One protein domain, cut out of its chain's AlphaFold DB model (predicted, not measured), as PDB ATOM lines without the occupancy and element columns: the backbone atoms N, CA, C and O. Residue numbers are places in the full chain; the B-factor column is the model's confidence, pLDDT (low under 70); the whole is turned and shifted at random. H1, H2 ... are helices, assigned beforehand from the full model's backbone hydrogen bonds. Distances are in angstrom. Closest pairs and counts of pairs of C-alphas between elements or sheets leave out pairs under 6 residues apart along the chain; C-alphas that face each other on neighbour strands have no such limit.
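Overview. This is residues 10 to 98 of the 181 residues of an uncharacterized protein of Cupriavidus basilensis OR16 (UniProt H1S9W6). This domain has little regular structure: it is mostly winding loops, with four short helices set around them. H1 lies toward one end of the longest axis and the loop of residues 54 to 62 toward the other, while the link from H2 to H3 crosses the middle. The 89 printed residues include H1, H2, H3 and H4, in that order, and no named strand; the class is all helix, with 23 residues in named elements. The whole is compact, with a radius of gyration of the C-alphas of 12.6 A and spans of 35 by 25 by 19 A.

Along the chain. H1, residues 10 to 17, begins at C-alpha 10 (197.504, 129.013, 155.726) and is 10.7 A long. H2 is residues 65 to 70, 8.6 A; H3 is residues 78 to 81, 5.2 A. H4, residues 92 to 96, 6.5 A, ends at C-alpha 96 (173.092, 130.887, 151.321).

Arrangement. No helix touches another; H2 and H4 are only just apart, at 8.2 A. Residues 21 to 22 pair antiparallel with 88 to 89, and 54 to 55 with 61 to 62. In H1, H2 and H4 every O i to N i+4 pair is within hydrogen-bond range; H3 is too short for one.

Size, cuts and confidence. The C-alphas of Ser 10 and Gly 59, the two farthest apart, are 35.1 A apart. The printed part has no cut. The link from H1 to H2, 47 residues, is long. Residue 10 and residues 25 to 27 have pLDDT under 70.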
ATOM      1  N   SER A  10     198.914 129.212 155.368       68.50
ATOM      2  CA  SER A  10     197.504 129.013 155.726       68.50
ATOM      3  C   SER A  10     196.684 130.304 155.839       68.50
ATOM      4  O   SER A  10     195.461 130.226 155.887       68.50
ATOM      5  N   LEU A  11     197.318 131.481 155.903       78.94
ATOM      6  CA  LEU A  11     196.630 132.769 155.999       78.94
ATOM      7  C   LEU A  11     195.793 133.039 154.750       78.94
ATOM      8  O   LEU A  11     194.648 133.458 154.875       78.94
ATOM      9  N   ALA A  12     196.346 132.753 153.568       83.12
ATOM     10  CA  ALA A  12     195.624 132.913 152.312       83.12
ATOM     11  C   ALA A  12     194.401 131.994 152.265       83.12
ATOM     12  O   ALA A  12     193.332 132.431 151.862       83.12
ATOM     13  N   ASP A  13     194.528 130.748 152.724       85.00
ATOM     14  CA  ASP A  13     193.411 129.803 152.732       85.00
ATOM     15  C   ASP A  13     192.299 130.244 153.700       85.00
ATOM     16  O   ASP A  13     191.119 130.173 153.360       85.00
ATOM     17  N   ASP A  14     192.663 130.750 154.882       85.88
ATOM     18  CA  ASP A  14     191.698 131.245 155.864       85.88
ATOM     19  C   ASP A  14     191.030 132.550 155.395       85.88
ATOM     20  O   ASP A  14     189.811 132.706 155.467       85.88
ATOM     21  N   TRP A  15     191.804 133.491 154.843       89.44
ATOM     22  CA  TRP A  15     191.282 134.709 154.215       89.44
ATOM     23  C   TRP A  15     190.302 134.373 153.088       89.44
ATOM     24  O   TRP A  15     189.169 134.855 153.074       89.44
ATOM     25  N   ASN A  16     190.721 133.504 152.169       91.31
ATOM     26  CA  ASN A  16     189.975 133.150 150.966       91.31
ATOM     27  C   ASN A  16     188.717 132.334 151.264       91.31
ATOM     28  O   ASN A  16     187.754 132.405 150.497       91.31
ATOM     29  N   SER A  17     188.655 131.627 152.395       91.75
ATOM     30  CA  SER A  17     187.439 130.907 152.775       91.75
ATOM     31  C   SER A  17     186.257 131.840 153.050       91.75
ATOM     32  O   SER A  17     185.112 131.486 152.768       91.75
ATOM     33  N   ARG A  18     186.518 133.086 153.473       93.69
ATOM     34  CA  ARG A  18     185.494 134.138 153.615       93.69
ATOM     35  C   ARG A  18     184.883 134.521 152.266       93.69
ATOM     36  O   ARG A  18     183.710 134.864 152.204       93.69
ATOM     37  N   PHE A  19     185.644 134.394 151.179       95.25
ATOM     38  CA  PHE A  19     185.170 134.578 149.804       95.25
ATOM     39  C   PHE A  19     184.555 133.300 149.214       95.25
ATOM     40  O   PHE A  19     184.163 133.288 148.052       95.25
ATOM     41  N   GLY A  20     184.474 132.219 149.992       94.25
ATOM     42  CA  GLY A  20     183.997 130.928 149.515       94.25
ATOM     43  C   GLY A  20     184.917 130.279 148.497       94.25
ATOM     44  O   GLY A  20     184.444 129.556 147.631       94.25
ATOM     45  N   ILE A  21     186.221 130.525 148.577       93.00
ATOM     46  CA  ILE A  21     187.191 129.892 147.689       93.00
ATOM     47  C   ILE A  21     187.709 128.619 148.355       93.00
ATOM     48  O   ILE A  21     188.285 128.661 149.443       93.00
ATOM     49  N   VAL A  22     187.502 127.483 147.694       88.50
ATOM     50  CA  VAL A  22     187.903 126.154 148.163       88.50
ATOM     51  C   VAL A  22     189.084 125.629 147.348       88.50
ATOM     52  O   VAL A  22     189.075 125.661 146.116       88.50
ATOM     53  N   LYS A  23     190.115 125.130 148.035       83.06
ATOM     54  CA  LYS A  23     191.255 124.435 147.419       83.06
ATOM     55  C   LYS A  23     191.125 122.935 147.660       83.06
ATOM     56  O   LYS A  23     191.136 122.481 148.807       83.06
ATOM     57  N   GLY A  24     191.004 122.160 146.584       75.69
ATOM     58  CA  GLY A  24     190.726 120.722 146.675       75.69
ATOM     59  C   GLY A  24     189.427 120.440 147.445       75.69
ATOM     60  O   GLY A  24     188.445 121.156 147.288       75.69
ATOM     61  N   SER A  25     189.430 119.417 148.304       65.06
ATOM     62  CA  SER A  25     188.276 119.039 149.147       65.06
ATOM     63  C   SER A  25     188.235 119.747 150.509       65.06
ATOM     64  O   SER A  25     187.449 119.371 151.377       65.06
ATOM     65  N   LYS A  26     189.102 120.738 150.745       66.75
ATOM     66  CA  LYS A  26     189.239 121.383 152.053       66.75
ATOM     67  C   LYS A  26     188.278 122.568 152.166       66.75
ATOM     68  O   LYS A  26     188.492 123.610 151.554       66.75
ATOM     69  N   VAL A  27     187.243 122.414 152.990       66.12
ATOM     70  CA  VAL A  27     186.339 123.504 153.383       66.12
ATOM     71  C   VAL A  27     186.835 124.097 154.701       66.12
ATOM     72  O   VAL A  27     186.957 123.388 155.698       66.12
ATOM     73  N   LEU A  28     187.151 125.393 154.708       74.38
ATOM     74  CA  LEU A  28     187.665 126.111 155.879       74.38
ATOM     75  C   LEU A  28     186.604 127.058 156.454       74.38
ATOM     76  O   LEU A  28     186.563 128.243 156.134       74.38
ATOM     77  N   GLY A  29     185.753 126.540 157.339       77.12
ATOM     78  CA  GLY A  29     184.662 127.310 157.944       77.12
ATOM     79  C   GLY A  29     183.570 127.718 156.945       77.12
ATOM     80  O   GLY A  29     183.551 127.261 155.804       77.12
ATOM     81  N   VAL A  30     182.640 128.566 157.392       88.94
ATOM     82  CA  VAL A  30     181.533 129.076 156.561       88.94
ATOM     83  C   VAL A  30     181.979 130.255 155.697       88.94
ATOM     84  O   VAL A  30     182.871 131.006 156.090       88.94
ATOM     85  N   THR A  31     181.371 130.447 154.532       92.50
ATOM     86  CA  THR A  31     181.685 131.584 153.654       92.50
ATOM     87  C   THR A  31     181.025 132.865 154.168       92.50
ATOM     88  O   THR A  31     180.193 132.823 155.077       92.50
ATOM     89  N   ASP A  32     181.349 134.014 153.575       95.25
ATOM     90  CA  ASP A  32     180.431 135.152 153.625       95.25
ATOM     91  C   ASP A  32     179.175 134.856 152.785       95.25
ATOM     92  O   ASP A  32     179.149 133.902 151.998       95.25
ATOM     93  N   PHE A  33     178.136 135.678 152.910       96.69
ATOM     94  CA  PHE A  33     176.974 135.606 152.023       96.69
ATOM     95  C   PHE A  33     177.315 135.962 150.568       96.69
ATOM     96  O   PHE A  33     176.491 135.772 149.680       96.69
ATOM     97  N   THR A  34     178.520 136.472 150.289       97.56
ATOM     98  CA  THR A  34     179.029 136.627 148.923       97.56
ATOM     99  C   THR A  34     180.536 136.390 148.794       97.56
ATOM    100  O   THR A  34     181.346 136.871 149.588       97.56
ATOM    101  N   GLY A  35     180.924 135.719 147.708       96.81
ATOM    102  CA  GLY A  35     182.313 135.592 147.260       96.81
ATOM    103  C   GLY A  35     182.757 136.680 146.283       96.81
ATOM    104  O   GLY A  35     183.895 136.666 145.817       96.81
ATOM    105  N   PHE A  36     181.871 137.622 145.947       97.69
ATOM    106  CA  PHE A  36     182.116 138.600 144.895       97.69
ATOM    107  C   PHE A  36     183.311 139.503 145.234       97.69
ATOM    108  O   PHE A  36     183.421 140.039 146.342       97.69
ATOM    109  N   THR A  37     184.229 139.628 144.285       96.88
ATOM    110  CA  THR A  37     185.482 140.376 144.412       96.88
ATOM    111  C   THR A  37     185.323 141.763 143.816       96.88
ATOM    112  O   THR A  37     184.739 141.898 142.739       96.88
ATOM    113  N   TYR A  38     185.887 142.772 144.483       97.00
ATOM    114  CA  TYR A  38     185.902 144.166 144.037       97.00
ATOM    115  C   TYR A  38     187.348 144.608 143.851       97.00
ATOM    116  O   TYR A  38     188.017 145.016 144.799       97.00
ATOM    117  N   ASN A  39     187.844 144.468 142.627       94.44
ATOM    118  CA  ASN A  39     189.209 144.822 142.262       94.44
ATOM    119  C   ASN A  39     189.226 145.640 140.964       94.44
ATOM    120  O   ASN A  39     188.176 145.926 140.398       94.44
ATOM    121  N   ASP A  40     190.405 146.004 140.455       94.38
ATOM    122  CA  ASP A  40     190.498 146.854 139.255       94.38
ATOM    123  C   ASP A  40     189.843 146.245 138.001       94.38
ATOM    124  O   ASP A  40     189.551 146.982 137.062       94.38
ATOM    125  N   LYS A  41     189.598 144.924 137.972       95.62
ATOM    126  CA  LYS A  41     188.887 144.261 136.872       95.62
ATOM    127  C   LYS A  41     187.376 144.282 137.041       95.62
ATOM    128  O   LYS A  41     186.655 144.475 136.069       95.62
ATOM    129  N   THR A  42     186.897 144.052 138.257       96.81
ATOM    130  CA  THR A  42     185.471 143.846 138.549       96.81
ATOM    131  C   THR A  42     184.793 145.072 139.154       96.81
ATOM    132  O   THR A  42     183.581 145.074 139.322       96.81
ATOM    133  N   TRP A  43     185.550 146.105 139.519       97.62
ATOM    134  CA  TRP A  43     185.046 147.301 140.182       97.62
ATOM    135  C   TRP A  43     185.919 148.517 139.851       97.62
ATOM    136  O   TRP A  43     186.754 148.971 140.636       97.62
ATOM    137  N   THR A  44     185.725 149.065 138.653       97.56
ATOM    138  CA  THR A  44     186.545 150.159 138.096       97.56
ATOM    139  C   THR A  44     186.448 151.485 138.858       97.56
ATOM    140  O   THR A  44     187.311 152.343 138.690       97.56
ATOM    141  N   ALA A  45     185.445 151.653 139.728       96.25
ATOM    142  CA  ALA A  45     185.289 152.836 140.579       96.25
ATOM    143  C   ALA A  45     186.354 152.906 141.686       96.25
ATOM    144  O   ALA A  45     186.662 153.994 142.167       96.25
ATOM    145  N   LYS A  46     186.925 151.754 142.083       94.38
ATOM    146  CA  LYS A  46     187.988 151.624 143.105       94.38
ATOM    147  C   LYS A  46     187.645 152.191 144.490       94.38
ATOM    148  O   LYS A  46     188.518 152.307 145.344       94.38
ATOM    149  N   ASN A  47     186.384 152.534 144.718       94.88
ATOM    150  CA  ASN A  47     185.840 152.998 145.983       94.88
ATOM    151  C   ASN A  47     184.386 152.536 146.114       94.88
ATOM    152  O   ASN A  47     183.785 152.069 145.143       94.88
ATOM    153  N   SER A  48     183.828 152.681 147.315       95.62
ATOM    154  CA  SER A  48     182.402 152.469 147.577       95.62
ATOM    155  C   SER A  48     181.889 151.104 147.098       95.62
ATOM    156  O   SER A  48     180.777 151.001 146.587       95.62
ATOM    157  N   ALA A  49     182.677 150.037 147.244       97.44
ATOM    158  CA  ALA A  49     182.242 148.684 146.909       97.44
ATOM    159  C   ALA A  49     181.123 148.199 147.838       97.44
ATOM    160  O   ALA A  49     180.361 147.314 147.457       97.44
ATOM    161  N   TYR A  50     180.993 148.773 149.039       96.75
ATOM    162  CA  TYR A  50     179.937 148.416 149.986       96.75
ATOM    163  C   TYR A  50     178.519 148.663 149.427       96.75
ATOM    164  O   TYR A  50     177.688 147.755 149.403       96.75
ATOM    165  N   ASP A  51     178.253 149.878 148.947       96.56
ATOM    166  CA  ASP A  51     176.920 150.387 148.585       96.56
ATOM    167  C   ASP A  51     176.892 151.255 147.314       96.56
ATOM    168  O   ASP A  51     175.824 151.696 146.889       96.56
ATOM    169  N   GLY A  52     178.041 151.484 146.681       97.00
ATOM    170  CA  GLY A  52     178.166 152.305 145.483       97.00
ATOM    171  C   GLY A  52     177.735 151.600 144.198       97.00
ATOM    172  O   GLY A  52     177.028 150.590 144.202       97.00
ATOM    173  N   SER A  53     178.174 152.154 143.071       97.75
ATOM    174  CA  SER A  53     177.910 151.633 141.730       97.75
ATOM    175  C   SER A  53     179.200 151.618 140.924       97.75
ATOM    176  O   SER A  53     180.008 152.544 141.017       97.75
ATOM    177  N   SER A  54     179.398 150.571 140.131       98.25
ATOM    178  CA  SER A  54     180.545 150.458 139.242       98.25
ATOM    179  C   SER A  54     180.267 149.502 138.086       98.25
ATOM    180  O   SER A  54     179.234 148.829 138.027       98.25
ATOM    181  N   VAL A  55     181.226 149.449 137.171       98.31
ATOM    182  CA  VAL A  55     181.286 148.507 136.059       98.31
ATOM    183  C   VAL A  55     182.582 147.702 136.130       98.31
ATOM    184  O   VAL A  55     183.557 148.126 136.762       98.31
ATOM    185  N   ASP A  56     182.603 146.551 135.465       97.75
ATOM    186  CA  ASP A  56     183.844 145.833 135.172       97.75
ATOM    187  C   ASP A  56     184.630 146.513 134.033       97.75
ATOM    188  O   ASP A  56     184.179 147.480 133.415       97.75
ATOM    189  N   THR A  57     185.816 145.995 133.718       97.25
ATOM    190  CA  THR A  57     186.647 146.492 132.606       97.25
ATOM    191  C   THR A  57     186.013 146.333 131.222       97.25
ATOM    192  O   THR A  57     186.516 146.910 130.263       97.25
ATOM    193  N   SER A  58     184.932 145.560 131.106       96.94
ATOM    194  CA  SER A  58     184.159 145.374 129.874       96.94
ATOM    195  C   SER A  58     182.932 146.293 129.807       96.94
ATOM    196  O   SER A  58     182.188 146.241 128.830       96.94
ATOM    197  N   GLY A  59     182.706 147.134 130.822       97.25
ATOM    198  CA  GLY A  59     181.572 148.053 130.897       97.25
ATOM    199  C   GLY A  59     180.274 147.436 131.430       97.25
ATOM    200  O   GLY A  59     179.242 148.105 131.402       97.25
ATOM    201  N   ASN A  60     180.286 146.201 131.940       97.62
ATOM    202  CA  ASN A  60     179.091 145.590 132.524       97.62
ATOM    203  C   ASN A  60     178.882 146.081 133.956       97.62
ATOM    204  O   ASN A  60     179.803 146.005 134.772       97.62
ATOM    205  N   THR A  61     177.659 146.502 134.288       97.94
ATOM    206  CA  THR A  61     177.270 146.881 135.654       97.94
ATOM    207  C   THR A  61     177.488 145.737 136.637       97.94
ATOM    208  O   THR A  61     177.008 144.621 136.421       97.94
ATOM    209  N   GLN A  62     178.157 146.034 137.750       98.06
ATOM    210  CA  GLN A  62     178.447 145.063 138.800       98.06
ATOM    211  C   GLN A  62     177.638 145.359 140.069       98.06
ATOM    212  O   GLN A  62     177.398 146.525 140.392       98.06
ATOM    213  N   PRO A  63     177.182 144.326 140.803       98.12
ATOM    214  CA  PRO A  63     176.515 144.528 142.083       98.12
ATOM    215  C   PRO A  63     177.523 145.011 143.129       98.12
ATOM    216  O   PRO A  63     178.614 144.458 143.204       98.12
ATOM    217  N   ASN A  64     177.151 145.982 143.966       98.19
ATOM    218  CA  ASN A  64     177.893 146.287 145.197       98.19
ATOM    219  C   ASN A  64     177.754 145.160 146.236       98.19
ATOM    220  O   ASN A  64     176.964 144.230 146.059       98.19
ATOM    221  N   PHE A  65     178.486 145.256 147.345       97.94
ATOM    222  CA  PHE A  65     178.522 144.257 148.414       97.94
ATOM    223  C   PHE A  65     177.144 143.899 148.952       97.94
ATOM    224  O   PHE A  65     176.823 142.714 149.053       97.94
ATOM    225  N   LEU A  66     176.301 144.891 149.240       96.69
ATOM    226  CA  LEU A  66     174.949 144.644 149.743       96.69
ATOM    227  C   LEU A  66     174.089 143.879 148.724       96.69
ATOM    228  O   LEU A  66     173.428 142.897 149.075       96.69
ATOM    229  N   ALA A  67     174.128 144.283 147.453       98.06
ATOM    230  CA  ALA A  67     173.394 143.616 146.381       98.06
ATOM    231  C   ALA A  67     173.929 142.200 146.105       98.06
ATOM    232  O   ALA A  67     173.151 141.259 145.927       98.06
ATOM    233  N   ALA A  68     175.252 142.029 146.112       98.00
ATOM    234  CA  ALA A  68     175.920 140.753 145.895       98.00
ATOM    235  C   ALA A  68     175.601 139.749 147.010       98.00
ATOM    236  O   ALA A  68     175.313 138.589 146.709       98.00
ATOM    237  N   ARG A  69     175.567 140.200 148.274       96.25
ATOM    238  CA  ARG A  69     175.143 139.391 149.427       96.25
ATOM    239  C   ARG A  69     173.695 138.953 149.324       96.25
ATOM    240  O   ARG A  69     173.408 137.772 149.474       96.25
ATOM    241  N   LYS A  70     172.785 139.879 149.010       95.69
ATOM    242  CA  LYS A  70     171.356 139.561 148.858       95.69
ATOM    243  C   LYS A  70     171.104 138.516 147.764       95.69
ATOM    244  O   LYS A  70     170.161 137.740 147.862       95.69
ATOM    245  N   ALA A  71     171.938 138.511 146.725       97.38
ATOM    246  CA  ALA A  71     171.851 137.582 145.604       97.38
ATOM    247  C   ALA A  71     172.781 136.358 145.729       97.38
ATOM    248  O   ALA A  71     172.905 135.611 144.760       97.38
ATOM    249  N   TYR A  72     173.449 136.165 146.873       97.44
ATOM    250  CA  TYR A  72     174.391 135.068 147.125       97.44
ATOM    251  C   TYR A  72     175.439 134.886 146.020       97.44
ATOM    252  O   TYR A  72     175.740 133.769 145.590       97.44
ATOM    253  N   ARG A  73     175.966 136.001 145.493       97.81
ATOM    254  CA  ARG A  73     176.896 135.970 144.358       97.81
ATOM    255  C   ARG A  73     178.190 135.278 144.767       97.81
ATOM    256  O   ARG A  73     178.852 135.706 145.714       97.81
ATOM    257  N   ALA A  74     178.543 134.232 144.033       97.25
ATOM    258  CA  ALA A  74     179.778 133.495 144.228       97.25
ATOM    259  C   ALA A  74     181.007 134.287 143.750       97.25
ATOM    260  O   ALA A  74     180.887 135.275 143.019       97.25
ATOM    261  N   TYR A  75     182.190 133.826 144.152       96.94
ATOM    262  CA  TYR A  75     183.457 134.282 143.584       96.94
ATOM    263  C   TYR A  75     183.479 134.103 142.057       96.94
ATOM    264  O   TYR A  75     183.123 133.039 141.554       96.94
ATOM    265  N   GLN A  76     183.900 135.136 141.316       96.50
ATOM    266  CA  GLN A  76     183.852 135.127 139.843       96.50
ATOM    267  C   GLN A  76     184.949 134.273 139.181       96.50
ATOM    268  O   GLN A  76     184.916 134.076 137.969       96.50
ATOM    269  N   GLY A  77     185.914 133.771 139.956       94.94
ATOM    270  CA  GLY A  77     187.039 132.990 139.453       94.94
ATOM    271  C   GLY A  77     188.284 133.823 139.139       94.94
ATOM    272  O   GLY A  77     188.225 135.035 138.893       94.94
ATOM    273  N   ASP A  78     189.425 133.138 139.126       93.88
ATOM    274  CA  ASP A  78     190.755 133.712 138.883       93.88
ATOM    275  C   ASP A  78     190.836 134.410 137.511       93.88
ATOM    276  O   ASP A  78     191.405 135.492 137.391       93.88
ATOM    277  N   SER A  79     190.195 133.863 136.472       94.12
ATOM    278  CA  SER A  79     190.217 134.437 135.116       94.12
ATOM    279  C   SER A  79     189.508 135.793 135.025       94.12
ATOM    280  O   SER A  79     190.042 136.733 134.430       94.12
ATOM    281  N   VAL A  80     188.327 135.912 135.641       95.44
ATOM    282  CA  VAL A  80     187.526 137.146 135.654       95.44
ATOM    283  C   VAL A  80     188.193 138.205 136.525       95.44
ATOM    284  O   VAL A  80     188.322 139.359 136.124       95.44
ATOM    285  N   THR A  81     188.659 137.810 137.710       94.06
ATOM    286  CA  THR A  81     189.265 138.739 138.672       94.06
ATOM    287  C   THR A  81     190.721 139.070 138.346       94.06
ATOM    288  O   THR A  81     191.220 140.106 138.769       94.06
ATOM    289  N   GLY A  82     191.413 138.248 137.556       92.19
ATOM    290  CA  GLY A  82     192.850 138.385 137.313       92.19
ATOM    291  C   GLY A  82     193.713 138.051 138.534       92.19
ATOM    292  O   GLY A  82     194.868 138.461 138.578       92.19
ATOM    293  N   LEU A  83     193.153 137.351 139.522       91.12
ATOM    294  CA  LEU A  83     193.866 136.871 140.704       91.12
ATOM    295  C   LEU A  83     194.372 135.442 140.474       91.12
ATOM    296  O   LEU A  83     193.870 134.735 139.608       91.12
ATOM    297  N   SER A  84     195.355 135.009 141.268       91.00
ATOM    298  CA  SER A  84     195.807 133.613 141.313       91.00
ATOM    299  C   SER A  84     195.550 133.026 142.698       91.00
ATOM    300  O   SER A  84     196.446 132.925 143.539       91.00
ATOM    301  N   THR A  85     194.296 132.682 142.982       89.00
ATOM    302  CA  THR A  85     193.905 132.090 144.266       89.00
ATOM    303  C   THR A  85     194.161 130.585 144.301       89.00
ATOM    304  O   THR A  85     194.315 130.039 145.391       89.00
ATOM    305  N   GLN A  86     194.277 129.927 143.136       87.19
ATOM    306  CA  GLN A  86     194.405 128.464 142.976       87.19
ATOM    307  C   GLN A  86     193.245 127.661 143.592       87.19
ATOM    308  O   GLN A  86     193.383 126.468 143.867       87.19
ATOM    309  N   GLY A  87     192.106 128.308 143.836       88.06
ATOM    310  CA  GLY A  87     190.897 127.673 144.345       88.06
ATOM    311  C   GLY A  87     189.710 127.880 143.414       88.06
ATOM    312  O   GLY A  87     189.766 128.641 142.451       88.06
ATOM    313  N   ASN A  88     188.617 127.193 143.722       91.31
ATOM    314  CA  ASN A  88     187.352 127.317 143.006       91.31
ATOM    315  C   ASN A  88     186.300 127.960 143.899       91.31
ATOM    316  O   ASN A  88     186.361 127.848 145.123       91.31
ATOM    317  N   ALA A  89     185.309 128.602 143.288       94.31
ATOM    318  CA  ALA A  89     184.144 129.067 144.023       94.31
ATOM    319  C   ALA A  89     183.386 127.876 144.637       94.31
ATOM    320  O   ALA A  89     183.127 126.873 143.972       94.31
ATOM    321  N   ALA A  90     183.004 128.013 145.903       93.50
ATOM    322  CA  ALA A  90     182.077 127.125 146.583       93.50
ATOM    323  C   ALA A  90     180.713 127.118 145.861       93.50
ATOM    324  O   ALA A  90     180.387 128.070 145.144       93.50
ATOM    325  N   PRO A  91     179.890 126.072 146.040       92.38
ATOM    326  CA  PRO A  91     178.539 126.055 145.490       92.38
ATOM    327  C   PRO A  91     177.671 127.166 146.096       92.38
ATOM    328  O   PRO A  91     177.859 127.563 147.244       92.38
ATOM    329  N   THR A  92     176.654 127.625 145.357       92.56
ATOM    330  CA  THR A  92     175.729 128.691 145.796       92.56
ATOM    331  C   THR A  92     175.126 128.443 147.186       92.56
ATOM    332  O   THR A  92     174.981 129.375 147.973       92.56
ATOM    333  N   ALA A  93     174.839 127.180 147.520       93.75
ATOM    334  CA  ALA A  93     174.312 126.777 148.825       93.75
ATOM    335  C   ALA A  93     175.234 127.149 150.005       93.75
ATOM    336  O   ALA A  93     174.752 127.424 151.105       93.75
ATOM    337  N   SER A  94     176.551 127.208 149.787       93.44
ATOM    338  CA  SER A  94     177.506 127.651 150.808       93.44
ATOM    339  C   SER A  94     177.322 129.128 151.152       93.44
ATOM    340  O   SER A  94     177.338 129.475 152.324       93.44
ATOM    341  N   TYR A  95     177.051 129.983 150.161       94.94
ATOM    342  CA  TYR A  95     176.798 131.410 150.397       94.94
ATOM    343  C   TYR A  95     175.417 131.658 151.012       94.94
ATOM    344  O   TYR A  95     175.263 132.561 151.826       94.94
ATOM    345  N   GLN A  96     174.416 130.833 150.681       94.69
ATOM    346  CA  GLN A  96     173.092 130.887 151.321       94.69
ATOM    347  C   GLN A  96     173.145 130.542 152.814       94.69
ATOM    348  O   GLN A  96     172.358 131.065 153.596       94.69
ATOM    349  N   SER A  97     174.084 129.675 153.198       92.50
ATOM    350  CA  SER A  97     174.391 129.320 154.588       92.50
ATOM    351  C   SER A  97     175.588 130.100 155.152       92.50
ATOM    352  O   SER A  97     176.172 129.702 156.160       92.50
ATOM    353  N   GLY A  98     175.963 131.201 154.491       90.88
ATOM    354  CA  GLY A  98     177.074 132.052 154.888       90.88
ATOM    355  C   GLY A  98     176.818 132.804 156.195       90.88
ATOM    356  O   GLY A  98     175.759 132.715 156.813       90.88
TER     357      GLY A  98